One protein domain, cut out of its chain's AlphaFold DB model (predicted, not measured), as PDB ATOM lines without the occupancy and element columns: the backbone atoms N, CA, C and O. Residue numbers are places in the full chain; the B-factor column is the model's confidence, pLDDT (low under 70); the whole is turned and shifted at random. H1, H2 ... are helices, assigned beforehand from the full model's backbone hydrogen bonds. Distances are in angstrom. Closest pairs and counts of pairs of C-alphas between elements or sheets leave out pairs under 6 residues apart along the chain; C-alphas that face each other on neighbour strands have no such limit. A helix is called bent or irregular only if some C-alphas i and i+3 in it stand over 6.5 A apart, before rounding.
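What this domain is: This is residues 179 to 261 of the 321 residues of an uncharacterized protein of Lodderomyces elongisporus (strain ATCC 11503 / CBS 2605 / JCM 1781 / NBRC 1676 / NRRL YB-4239) (UniProt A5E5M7). What would one see first in this model? It is a small, rounded cluster of helices: H4 and the kinked H6 run side by side, H2 stands crosswise to H4 on its side away from H6, and H5 lies near H6 and close to H2. The two shortest helices, H1 and H3, lie toward one end of the longest axis, where the link through Gly 205 swings out. What is it made of, and how large is it? The printed part has 83 residues with six named helices, H1 to H6 in order, and no named strand; its class is all helix. It is compact, with a radius of gyration of the C-alphas of 11.8 A, and spans 34 by 25 by 21 A.

Where its parts are: Where do the first helices lie? H1 is residues 179 to 183, with C-alpha 179 at (11.918, -13.300, 33.527). H2 is residues 188 to 194, and H3 is residues 197 to 200. Where are the longer ones? H4, residues 210 to 219, measures 14.2 A, and H5, residues 228 to 237, measures 14.5 A. H6, residues 240 to 256, measures 22.8 A and ends with C-alpha 256 at (25.849, 5.801, 53.223). Is H6 even along its length? It has a kink of 65 degrees near residue 247 and is irregular: C-alphas 245 and 248 are 7.5 A apart.

How they stand to each other: What do H1, H2 and H3 meet? H1 touches no helix and is apart from H3, only just, at 8.3 A. H2 and H3 are close but not clearly touching, their closest C-alphas being those of Ser 191 and Met 198, 6.5 A apart. H2 and H4 only just touch, with 3 pairs of C-alphas within 8 A, the closest those of Leu 194 and Leu 217, 6.6 A. How do H4, H5 and H6 stand? H4 and H6 touch, closest at the C-alphas of Pro 211 and Met 246, 6.6 A, at a shallow tilt of 15 degrees, the same way. H5 and H6 are near each other, with 10 pairs of C-alphas within 10 A. Do the backbones hold to helix spacing? Every O i to N i+4 pair is within hydrogen-bond range in H1, H2, H4 and H5, and 10 of 13 are in H6. H3 is too short for such a pair.

The domain as a whole: How far does it reach? The two C-alphas farthest apart are those of Gly 205 and Gln 258, at 35.0 A. Are there cuts or long links? The printed part has no cut, and no link between its helices is long. Where is confidence low? The mean pLDDT of the printed part is 84.9, and residues 179 to 184 and 199 to 207 are under 70.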
ATOM      1  N   GLU A 179      11.617 -14.721  33.319       49.31
ATOM      2  CA  GLU A 179      11.918 -13.300  33.527       49.31
ATOM      3  C   GLU A 179      10.951 -12.656  34.539       49.31
ATOM      4  O   GLU A 179      11.376 -12.009  35.499       49.31
ATOM      5  N   LEU A 180       9.656 -12.991  34.446       51.88
ATOM      6  CA  LEU A 180       8.638 -12.652  35.452       51.88
ATOM      7  C   LEU A 180       8.963 -13.232  36.843       51.88
ATOM      8  O   LEU A 180       8.680 -12.599  37.863       51.88
ATOM      9  N   LYS A 181       9.612 -14.405  36.913       58.03
ATOM     10  CA  LYS A 181      10.033 -15.012  38.187       58.03
ATOM     11  C   LYS A 181      11.140 -14.227  38.888       58.03
ATOM     12  O   LYS A 181      11.152 -14.240  40.116       58.03
ATOM     13  N   LEU A 182      12.048 -13.570  38.163       59.44
ATOM     14  CA  LEU A 182      13.151 -12.813  38.769       59.44
ATOM     15  C   LEU A 182      12.703 -11.411  39.216       59.44
ATOM     16  O   LEU A 182      13.096 -10.966  40.294       59.44
ATOM     17  N   ARG A 183      11.794 -10.759  38.473       63.22
ATOM     18  CA  ARG A 183      11.154  -9.498  38.908       63.22
ATOM     19  C   ARG A 183      10.435  -9.672  40.247       63.22
ATOM     20  O   ARG A 183      10.576  -8.840  41.137       63.22
ATOM     21  N   ASN A 184       9.750 -10.802  40.426       64.31
ATOM     22  CA  ASN A 184       9.075 -11.145  41.680       64.31
ATOM     23  C   ASN A 184      10.036 -11.452  42.847       64.31
ATOM     24  O   ASN A 184       9.590 -11.552  43.990       64.31
ATOM     25  N   GLN A 185      11.334 -11.634  42.583       78.25
ATOM     26  CA  GLN A 185      12.330 -11.906  43.622       78.25
ATOM     27  C   GLN A 185      12.940 -10.634  44.205       78.25
ATOM     28  O   GLN A 185      13.328 -10.655  45.378       78.25
ATOM     29  N   ILE A 186      13.002  -9.543  43.430       85.00
ATOM     30  CA  ILE A 186      13.491  -8.250  43.919       85.00
ATOM     31  C   ILE A 186      12.576  -7.777  45.059       85.00
ATOM     32  O   ILE A 186      11.351  -7.812  44.920       85.00
ATOM     33  N   PRO A 187      13.136  -7.349  46.207       89.12
ATOM     34  CA  PRO A 187      12.326  -6.873  47.319       89.12
ATOM     35  C   PRO A 187      11.379  -5.745  46.898       89.12
ATOM     36  O   PRO A 187      11.798  -4.781  46.254       89.12
ATOM     37  N   LYS A 188      10.103  -5.846  47.300       88.31
ATOM     38  CA  LYS A 188       9.049  -4.890  46.914       88.31
ATOM     39  C   LYS A 188       9.414  -3.446  47.251       88.31
ATOM     40  O   LYS A 188       9.135  -2.555  46.468       88.31
ATOM     41  N   GLU A 189      10.080  -3.227  48.379       90.00
ATOM     42  CA  GLU A 189      10.551  -1.909  48.817       90.00
ATOM     43  C   GLU A 189      11.487  -1.258  47.786       90.00
ATOM     44  O   GLU A 189      11.307  -0.097  47.426       90.00
ATOM     45  N   ILE A 190      12.437  -2.030  47.251       88.94
ATOM     46  CA  ILE A 190      13.381  -1.567  46.226       88.94
ATOM     47  C   ILE A 190      12.663  -1.389  44.890       88.94
ATOM     48  O   ILE A 190      12.851  -0.374  44.224       88.94
ATOM     49  N   SER A 191      11.783  -2.327  44.524       87.81
ATOM     50  CA  SER A 191      10.973  -2.200  43.307       87.81
ATOM     51  C   SER A 191      10.090  -0.949  43.331       87.81
ATOM     52  O   SER A 191       9.953  -0.289  42.308       87.81
ATOM     53  N   ASN A 192       9.511  -0.607  44.484       88.25
ATOM     54  CA  ASN A 192       8.672   0.577  44.646       88.25
ATOM     55  C   ASN A 192       9.488   1.867  44.512       88.25
ATOM     56  O   ASN A 192       9.008   2.820  43.907       88.25
ATOM     57  N   LYS A 193      10.720   1.893  45.041       88.50
ATOM     58  CA  LYS A 193      11.615   3.055  44.933       88.50
ATOM     59  C   LYS A 193      12.075   3.303  43.498       88.50
ATOM     60  O   LYS A 193      12.151   4.447  43.070       88.50
ATOM     61  N   LEU A 194      12.341   2.234  42.752       86.19
ATOM     62  CA  LEU A 194      12.711   2.313  41.337       86.19
ATOM     63  C   LEU A 194      11.501   2.608  40.426       86.19
ATOM     64  O   LEU A 194      11.670   3.103  39.314       86.19
ATOM     65  N   GLY A 195      10.275   2.339  40.884       85.06
ATOM     66  CA  GLY A 195       9.041   2.694  40.181       85.06
ATOM     67  C   GLY A 195       8.959   2.108  38.767       85.06
ATOM     68  O   GLY A 195       9.281   0.940  38.543       85.06
ATOM     69  N   LEU A 196       8.550   2.939  37.802       75.75
ATOM     70  CA  LEU A 196       8.404   2.560  36.388       75.75
ATOM     71  C   LEU A 196       9.728   2.130  35.739       75.75
ATOM     72  O   LEU A 196       9.720   1.373  34.773       75.75
ATOM     73  N   VAL A 197      10.875   2.546  36.288       75.62
ATOM     74  CA  VAL A 197      12.192   2.153  35.769       75.62
ATOM     75  C   VAL A 197      12.352   0.630  35.803       75.62
ATOM     76  O   VAL A 197      12.895   0.048  34.870       75.62
ATOM     77  N   MET A 198      11.785  -0.054  36.803       76.25
ATOM     78  CA  MET A 198      11.807  -1.522  36.860       76.25
ATOM     79  C   MET A 198      11.074  -2.204  35.702       76.25
ATOM     80  O   MET A 198      11.414  -3.336  35.351       76.25
ATOM     81  N   GLU A 199      10.069  -1.547  35.124       69.56
ATOM     82  CA  GLU A 199       9.302  -2.082  33.996       69.56
ATOM     83  C   GLU A 199      10.115  -2.008  32.709       69.56
ATOM     84  O   GLU A 199      10.213  -2.999  31.984       69.56
ATOM     85  N   PHE A 200      10.814  -0.896  32.484       65.06
ATOM     86  CA  PHE A 200      11.677  -0.734  31.316       65.06
ATOM     87  C   PHE A 200      12.937  -1.607  31.378       65.06
ATOM     88  O   PHE A 200      13.369  -2.127  30.353       65.06
ATOM     89  N   LEU A 201      13.487  -1.856  32.570       64.75
ATOM     90  CA  LEU A 201      14.700  -2.671  32.741       64.75
ATOM     91  C   LEU A 201      14.482  -4.184  32.597       64.75
ATOM     92  O   LEU A 201      15.457  -4.934  32.564       64.75
ATOM     93  N   SER A 202      13.225  -4.624  32.499       61.78
ATOM     94  CA  SER A 202      12.846  -6.032  32.299       61.78
ATOM     95  C   SER A 202      12.186  -6.288  30.935       61.78
ATOM     96  O   SER A 202      11.786  -7.413  30.664       61.78
ATOM     97  N   SER A 203      12.012  -5.256  30.097       52.75
ATOM     98  CA  SER A 203      11.141  -5.329  28.909       52.75
ATOM     99  C   SER A 203      11.796  -5.927  27.657       52.75
ATOM    100  O   SER A 203      11.086  -6.245  26.708       52.75
ATOM    101  N   ASN A 204      13.117  -6.127  27.635       53.22
ATOM    102  CA  ASN A 204      13.828  -6.495  26.401       53.22
ATOM    103  C   ASN A 204      14.119  -7.998  26.245       53.22
ATOM    104  O   ASN A 204      14.867  -8.374  25.348       53.22
ATOM    105  N   GLY A 205      13.557  -8.875  27.087       51.72
ATOM    106  CA  GLY A 205      13.700 -10.333  26.935       51.72
ATOM    107  C   GLY A 205      15.100 -10.885  27.245       51.72
ATOM    108  O   GLY A 205      15.343 -12.082  27.099       51.72
ATOM    109  N   THR A 206      16.038 -10.021  27.642       55.16
ATOM    110  CA  THR A 206      17.456 -10.339  27.872       55.16
ATOM    111  C   THR A 206      17.793 -10.581  29.345       55.16
ATOM    112  O   THR A 206      18.960 -10.767  29.690       55.16
ATOM    113  N   GLY A 207      16.797 -10.600  30.233       66.56
ATOM    114  CA  GLY A 207      17.004 -10.724  31.668       66.56
ATOM    115  C   GLY A 207      17.360  -9.400  32.347       66.56
ATOM    116  O   GLY A 207      17.490  -8.347  31.725       66.56
ATOM    117  N   ILE A 208      17.491  -9.463  33.674       78.06
ATOM    118  CA  ILE A 208      17.678  -8.284  34.522       78.06
ATOM    119  C   ILE A 208      19.048  -7.630  34.282       78.06
ATOM    120  O   ILE A 208      20.089  -8.228  34.563       78.06
ATOM    121  N   ASN A 209      19.042  -6.363  33.857       84.81
ATOM    122  CA  ASN A 209      20.250  -5.543  33.752       84.81
ATOM    123  C   ASN A 209      20.644  -4.964  35.125       84.81
ATOM    124  O   ASN A 209      20.262  -3.853  35.499       84.81
ATOM    125  N   TRP A 210      21.403  -5.747  35.894       88.00
ATOM    126  CA  TRP A 210      21.838  -5.370  37.241       88.00
ATOM    127  C   TRP A 210      22.663  -4.078  37.319       88.00
ATOM    128  O   TRP A 210      22.394  -3.307  38.245       88.00
ATOM    129  N   PRO A 211      23.613  -3.804  36.397       89.00
ATOM    130  CA  PRO A 211      24.303  -2.514  36.340       89.00
ATOM    131  C   PRO A 211      23.335  -1.341  36.321       89.00
ATOM    132  O   PRO A 211      23.353  -0.513  37.228       89.00
ATOM    133  N   THR A 212      22.391  -1.339  35.379       87.81
ATOM    134  CA  THR A 212      21.447  -0.228  35.255       87.81
ATOM    135  C   THR A 212      20.514  -0.120  36.461       87.81
ATOM    136  O   THR A 212      20.247   0.989  36.910       87.81
ATOM    137  N   ILE A 213      20.057  -1.239  37.040       88.88
ATOM    138  CA  ILE A 213      19.279  -1.199  38.293       88.88
ATOM    139  C   ILE A 213      20.084  -0.541  39.413       88.88
ATOM    140  O   ILE A 213      19.547   0.279  40.152       88.88
ATOM    141  N   THR A 214      21.355  -0.912  39.555       91.06
ATOM    142  CA  THR A 214      22.218  -0.413  40.629       91.06
ATOM    143  C   THR A 214      22.495   1.080  40.458       91.06
ATOM    144  O   THR A 214      22.406   1.823  41.433       91.06
ATOM    145  N   ASP A 215      22.734   1.534  39.227       91.12
ATOM    146  CA  ASP A 215      22.947   2.951  38.915       91.12
ATOM    147  C   ASP A 215      21.687   3.781  39.191       91.12
ATOM    148  O   ASP A 215      21.743   4.810  39.862       91.12
ATOM    149  N   GLN A 216      20.520   3.304  38.756       90.44
ATOM    150  CA  GLN A 216      19.236   3.964  39.023       90.44
ATOM    151  C   GLN A 216      18.897   3.972  40.518       90.44
ATOM    152  O   GLN A 216      18.349   4.943  41.050       90.44
ATOM    153  N   LEU A 217      19.266   2.910  41.235       92.50
ATOM    154  CA  LEU A 217      19.119   2.866  42.682       92.50
ATOM    155  C   LEU A 217      20.028   3.893  43.361       92.50
ATOM    156  O   LEU A 217      19.573   4.594  44.259       92.50
ATOM    157  N   SER A 218      21.273   4.035  42.905       92.94
ATOM    158  CA  SER A 218      22.200   5.058  43.392       92.94
ATOM    159  C   SER A 218      21.638   6.469  43.177       92.94
ATOM    160  O   SER A 218      21.522   7.233  44.136       92.94
ATOM    161  N   LEU A 219      21.155   6.769  41.964       91.19
ATOM    162  CA  LEU A 219      20.551   8.061  41.610       91.19
ATOM    163  C   LEU A 219      19.284   8.387  42.417       91.19
ATOM    164  O   LEU A 219      19.012   9.551  42.693       91.19
ATOM    165  N   SER A 220      18.526   7.374  42.841       89.88
ATOM    166  CA  SER A 220      17.337   7.547  43.688       89.88
ATOM    167  C   SER A 220      17.651   7.646  45.192       89.88
ATOM    168  O   SER A 220      16.749   7.548  46.026       89.88
ATOM    169  N   GLY A 221      18.916   7.846  45.576       90.69
ATOM    170  CA  GLY A 221      19.348   7.959  46.975       90.69
ATOM    171  C   GLY A 221      19.757   6.623  47.604       90.69
ATOM    172  O   GLY A 221      19.606   6.423  48.811       90.69
ATOM    173  N   GLY A 222      20.202   5.669  46.787       93.75
ATOM    174  CA  GLY A 222      20.807   4.405  47.199       93.75
ATOM    175  C   GLY A 222      19.943   3.564  48.134       93.75
ATOM    176  O   GLY A 222      18.722   3.453  47.973       93.75
ATOM    177  N   PHE A 223      20.578   2.976  49.152       96.06
ATOM    178  CA  PHE A 223      19.899   2.110  50.117       96.06
ATOM    179  C   PHE A 223      19.243   2.847  51.297       96.06
ATOM    180  O   PHE A 223      18.766   2.204  52.233       96.06
ATOM    181  N   GLN A 224      19.195   4.183  51.275       94.19
ATOM    182  CA  GLN A 224      18.595   4.950  52.366       94.19
ATOM    183  C   GLN A 224      17.120   4.582  52.564       94.19
ATOM    184  O   GLN A 224      16.345   4.531  51.603       94.19
ATOM    185  N   GLY A 225      16.752   4.346  53.825       91.19
ATOM    186  CA  GLY A 225      15.393   3.986  54.235       91.19
ATOM    187  C   GLY A 225      15.053   2.497  54.131       91.19
ATOM    188  O   GLY A 225      13.952   2.118  54.523       91.19
ATOM    189  N   PHE A 226      15.966   1.643  53.650       94.69
ATOM    190  CA  PHE A 226      15.748   0.194  53.618       94.69
ATOM    191  C   PHE A 226      16.330  -0.518  54.835       94.69
ATOM    192  O   PHE A 226      17.348  -0.116  55.397       94.69
ATOM    193  N   SER A 227      15.697  -1.629  55.211       95.00
ATOM    194  CA  SER A 227      16.228  -2.508  56.249       95.00
ATOM    195  C   SER A 227      17.474  -3.258  55.763       95.00
ATOM    196  O   SER A 227      17.608  -3.573  54.574       95.00
ATOM    197  N   SER A 228      18.358  -3.632  56.692       94.56
ATOM    198  CA  SER A 228      19.509  -4.482  56.365       94.56
ATOM    199  C   SER A 228      19.088  -5.803  55.723       94.56
ATOM    200  O   SER A 228      19.788  -6.303  54.848       94.56
ATOM    201  N   GLU A 229      17.947  -6.376  56.113       94.50
ATOM    202  CA  GLU A 229      17.428  -7.613  55.519       94.50
ATOM    203  C   GLU A 229      17.090  -7.425  54.033       94.50
ATOM    204  O   GLU A 229      17.535  -8.212  53.194       94.50
ATOM    205  N   THR A 230      16.383  -6.344  53.697       94.06
ATOM    206  CA  THR A 230      16.009  -5.990  52.320       94.06
ATOM    207  C   THR A 230      17.245  -5.821  51.440       94.06
ATOM    208  O   THR A 230      17.326  -6.415  50.362       94.06
ATOM    209  N   VAL A 231      18.237  -5.065  51.916       95.75
ATOM    210  CA  VAL A 231      19.484  -4.807  51.180       95.75
ATOM    211  C   VAL A 231      20.283  -6.095  50.989       95.75
ATOM    212  O   VAL A 231      20.700  -6.410  49.875       95.75
ATOM    213  N   ASN A 232      20.441  -6.897  52.046       95.50
ATOM    214  CA  ASN A 232      21.141  -8.176  51.957       95.50
ATOM    215  C   ASN A 232      20.454  -9.138  50.982       95.50
ATOM    216  O   ASN A 232      21.127  -9.807  50.193       95.50
ATOM    217  N   ARG A 233      19.117  -9.193  50.998       94.12
ATOM    218  CA  ARG A 233      18.337  -9.999  50.057       94.12
ATOM    219  C   ARG A 233      18.544  -9.523  48.625       94.12
ATOM    220  O   ARG A 233      18.770 -10.357  47.758       94.12
ATOM    221  N   PHE A 234      18.528  -8.217  48.383       94.12
ATOM    222  CA  PHE A 234      18.773  -7.651  47.058       94.12
ATOM    223  C   PHE A 234      20.156  -8.020  46.514       94.12
ATOM    224  O   PHE A 234      20.250  -8.614  45.443       94.12
ATOM    225  N   ILE A 235      21.225  -7.778  47.279       94.81
ATOM    226  CA  ILE A 235      22.598  -8.108  46.855       94.81
ATOM    227  C   ILE A 235      22.760  -9.629  46.652       94.81
ATOM    228  O   ILE A 235      23.470 -10.098  45.755       94.81
ATOM    229  N   SER A 236      22.041 -10.436  47.436       93.12
ATOM    230  CA  SER A 236      22.024 -11.894  47.277       93.12
ATOM    231  C   SER A 236      21.421 -12.363  45.947       93.12
ATOM    232  O   SER A 236      21.782 -13.451  45.503       93.12
ATOM    233  N   LEU A 237      20.597 -11.558  45.271       91.19
ATOM    234  CA  LEU A 237      20.032 -11.890  43.954       91.19
ATOM    235  C   LEU A 237      20.989 -11.593  42.794       91.19
ATOM    236  O   LEU A 237      20.888 -12.220  41.745       91.19
ATOM    237  N   ILE A 238      21.935 -10.674  42.985       90.62
ATOM    238  CA  ILE A 238      22.848 -10.223  41.931       90.62
ATOM    239  C   ILE A 238      23.807 -11.362  41.529       90.62
ATOM    240  O   ILE A 238      24.510 -11.888  42.393       90.62
ATOM    241  N   PRO A 239      23.907 -11.756  40.250       89.94
ATOM    242  CA  PRO A 239      24.878 -12.742  39.793       89.94
ATOM    243  C   PRO A 239      26.315 -12.316  40.095       89.94
ATOM    244  O   PRO A 239      26.665 -11.142  39.985       89.94
ATOM    245  N   LEU A 240      27.165 -13.290  40.425       89.75
ATOM    246  CA  LEU A 240      28.571 -13.071  40.770       89.75
ATOM    247  C   LEU A 240      29.308 -12.215  39.719       89.75
ATOM    248  O   LEU A 240      29.978 -11.251  40.080       89.75
ATOM    249  N   GLN A 241      29.113 -12.506  38.429       87.62
ATOM    250  CA  GLN A 241      29.753 -11.793  37.312       87.62
ATOM    251  C   GLN A 241      29.429 -10.292  37.286       87.62
ATOM    252  O   GLN A 241      30.307  -9.465  37.043       87.62
ATOM    253  N   SER A 242      28.173  -9.925  37.553       88.75
ATOM    254  CA  SER A 242      27.764  -8.522  37.637       88.75
ATOM    255  C   SER A 242      28.266  -7.881  38.929       88.75
ATOM    256  O   SER A 242      28.644  -6.711  38.930       88.75
ATOM    257  N   LEU A 243      28.291  -8.652  40.020       91.38
ATOM    258  CA  LEU A 243      28.628  -8.170  41.354       91.38
ATOM    259  C   LEU A 243      30.031  -7.560  41.417       91.38
ATOM    260  O   LEU A 243      30.170  -6.505  42.021       91.38
ATOM    261  N   ASN A 244      31.026  -8.147  40.741       89.50
ATOM    262  CA  ASN A 244      32.395  -7.616  40.743       89.50
ATOM    263  C   ASN A 244      32.454  -6.166  40.224       89.50
ATOM    264  O   ASN A 244      33.012  -5.282  40.867       89.50
ATOM    265  N   LYS A 245      31.777  -5.896  39.097       88.94
ATOM    266  CA  LYS A 245      31.743  -4.563  38.470       88.94
ATOM    267  C   LYS A 245      31.021  -3.525  39.329       88.94
ATOM    268  O   LYS A 245      31.390  -2.359  39.335       88.94
ATOM    269  N   MET A 246      29.982  -3.947  40.048       91.88
ATOM    270  CA  MET A 246      29.121  -3.052  40.829       91.88
ATOM    271  C   MET A 246      29.516  -2.971  42.306       91.88
ATOM    272  O   MET A 246      28.969  -2.145  43.036       91.88
ATOM    273  N   ARG A 247      30.450  -3.815  42.761       92.56
ATOM    274  CA  ARG A 247      30.890  -3.914  44.157       92.56
ATOM    275  C   ARG A 247      31.223  -2.545  44.762       92.56
ATOM    276  O   ARG A 247      30.681  -2.275  45.834       92.56
ATOM    277  N   PRO A 248      32.009  -1.656  44.117       91.94
ATOM    278  CA  PRO A 248      32.334  -0.356  44.706       91.94
ATOM    279  C   PRO A 248      31.089   0.500  44.976       91.94
ATOM    280  O   PRO A 248      30.931   1.043  46.068       91.94
ATOM    281  N   SER A 249      30.165   0.548  44.010       93.50
ATOM    282  CA  SER A 249      28.902   1.288  44.120       93.50
ATOM    283  C   SER A 249      28.004   0.715  45.222       93.50
ATOM    284  O   SER A 249      27.505   1.450  46.076       93.50
ATOM    285  N   LEU A 250      27.861  -0.614  45.282       95.44
ATOM    286  CA  LEU A 250      27.064  -1.289  46.311       95.44
ATOM    287  C   LEU A 250      27.617  -1.042  47.719       95.44
ATOM    288  O   LEU A 250      26.849  -0.719  48.623       95.44
ATOM    289  N   LEU A 251      28.936  -1.158  47.904       94.25
ATOM    290  CA  LEU A 251      29.584  -0.905  49.193       94.25
ATOM    291  C   LEU A 251      29.425   0.555  49.629       94.25
ATOM    292  O   LEU A 251      29.146   0.808  50.802       94.25
ATOM    293  N   HIS A 252      29.541   1.503  48.697       95.12
ATOM    294  CA  HIS A 252      29.312   2.916  48.981       95.12
ATOM    295  C   HIS A 252      27.869   3.175  49.432       95.12
ATOM    296  O   HIS A 252      27.666   3.739  50.505       95.12
ATOM    297  N   MET A 253      26.873   2.665  48.701       95.69
ATOM    298  CA  MET A 253      25.463   2.806  49.080       95.69
ATOM    299  C   MET A 253      25.142   2.151  50.430       95.69
ATOM    300  O   MET A 253      24.324   2.675  51.187       95.69
ATOM    301  N   CYS A 254      25.760   1.008  50.753       95.88
ATOM    302  CA  CYS A 254      25.595   0.367  52.060       95.88
ATOM    303  C   CYS A 254      26.187   1.219  53.184       95.88
ATOM    304  O   CYS A 254      25.561   1.357  54.234       95.88
ATOM    305  N   LYS A 255      27.364   1.814  52.958       95.06
ATOM    306  CA  LYS A 255      28.017   2.707  53.920       95.06
ATOM    307  C   LYS A 255      27.175   3.956  54.180       95.06
ATOM    308  O   LYS A 255      26.953   4.296  55.340       95.06
ATOM    309  N   ASP A 256      26.658   4.581  53.128       95.44
ATOM    310  CA  ASP A 256      25.849   5.801  53.223       95.44
ATOM    311  C   ASP A 256      24.517   5.557  53.939       95.44
ATOM    312  O   ASP A 256      24.047   6.397  54.704       95.44
ATOM    313  N   ALA A 257      23.922   4.380  53.733       94.62
ATOM    314  CA  ALA A 257      22.711   3.956  54.427       94.62
ATOM    315  C   ALA A 257      22.975   3.354  55.822       94.62
ATOM    316  O   ALA A 257      22.024   2.959  56.493       94.62
ATOM    317  N   GLN A 258      24.241   3.261  56.256       95.44
ATOM    318  CA  GLN A 258      24.668   2.610  57.505       95.44
ATOM    319  C   GLN A 258      24.148   1.167  57.649       95.44
ATOM    320  O   GLN A 258      23.806   0.696  58.736       95.44
ATOM    321  N   VAL A 259      24.086   0.448  56.530       94.75
ATOM    322  CA  VAL A 259      23.579  -0.921  56.469       94.75
ATOM    323  C   VAL A 259      24.710  -1.914  56.689       94.75
ATOM    324  O   VAL A 259      25.671  -1.978  55.921       94.75
ATOM    325  N   ASN A 260      24.549  -2.761  57.705       93.06
ATOM    326  CA  ASN A 260      25.467  -3.863  57.962       93.06
ATOM    327  C   ASN A 260      25.182  -5.043  57.024       93.06
ATOM    328  O   ASN A 260      24.067  -5.578  56.969       93.06
ATOM    329  N   LEU A 261      26.219  -5.482  56.313       93.44
ATOM    330  CA  LEU A 261      26.148  -6.651  55.451       93.44
ATOM    331  C   LEU A 261      26.168  -7.941  56.274       93.44
ATOM    332  O   LEU A 261      26.879  -8.095  57.267       93.44
TER     333      LEU A 261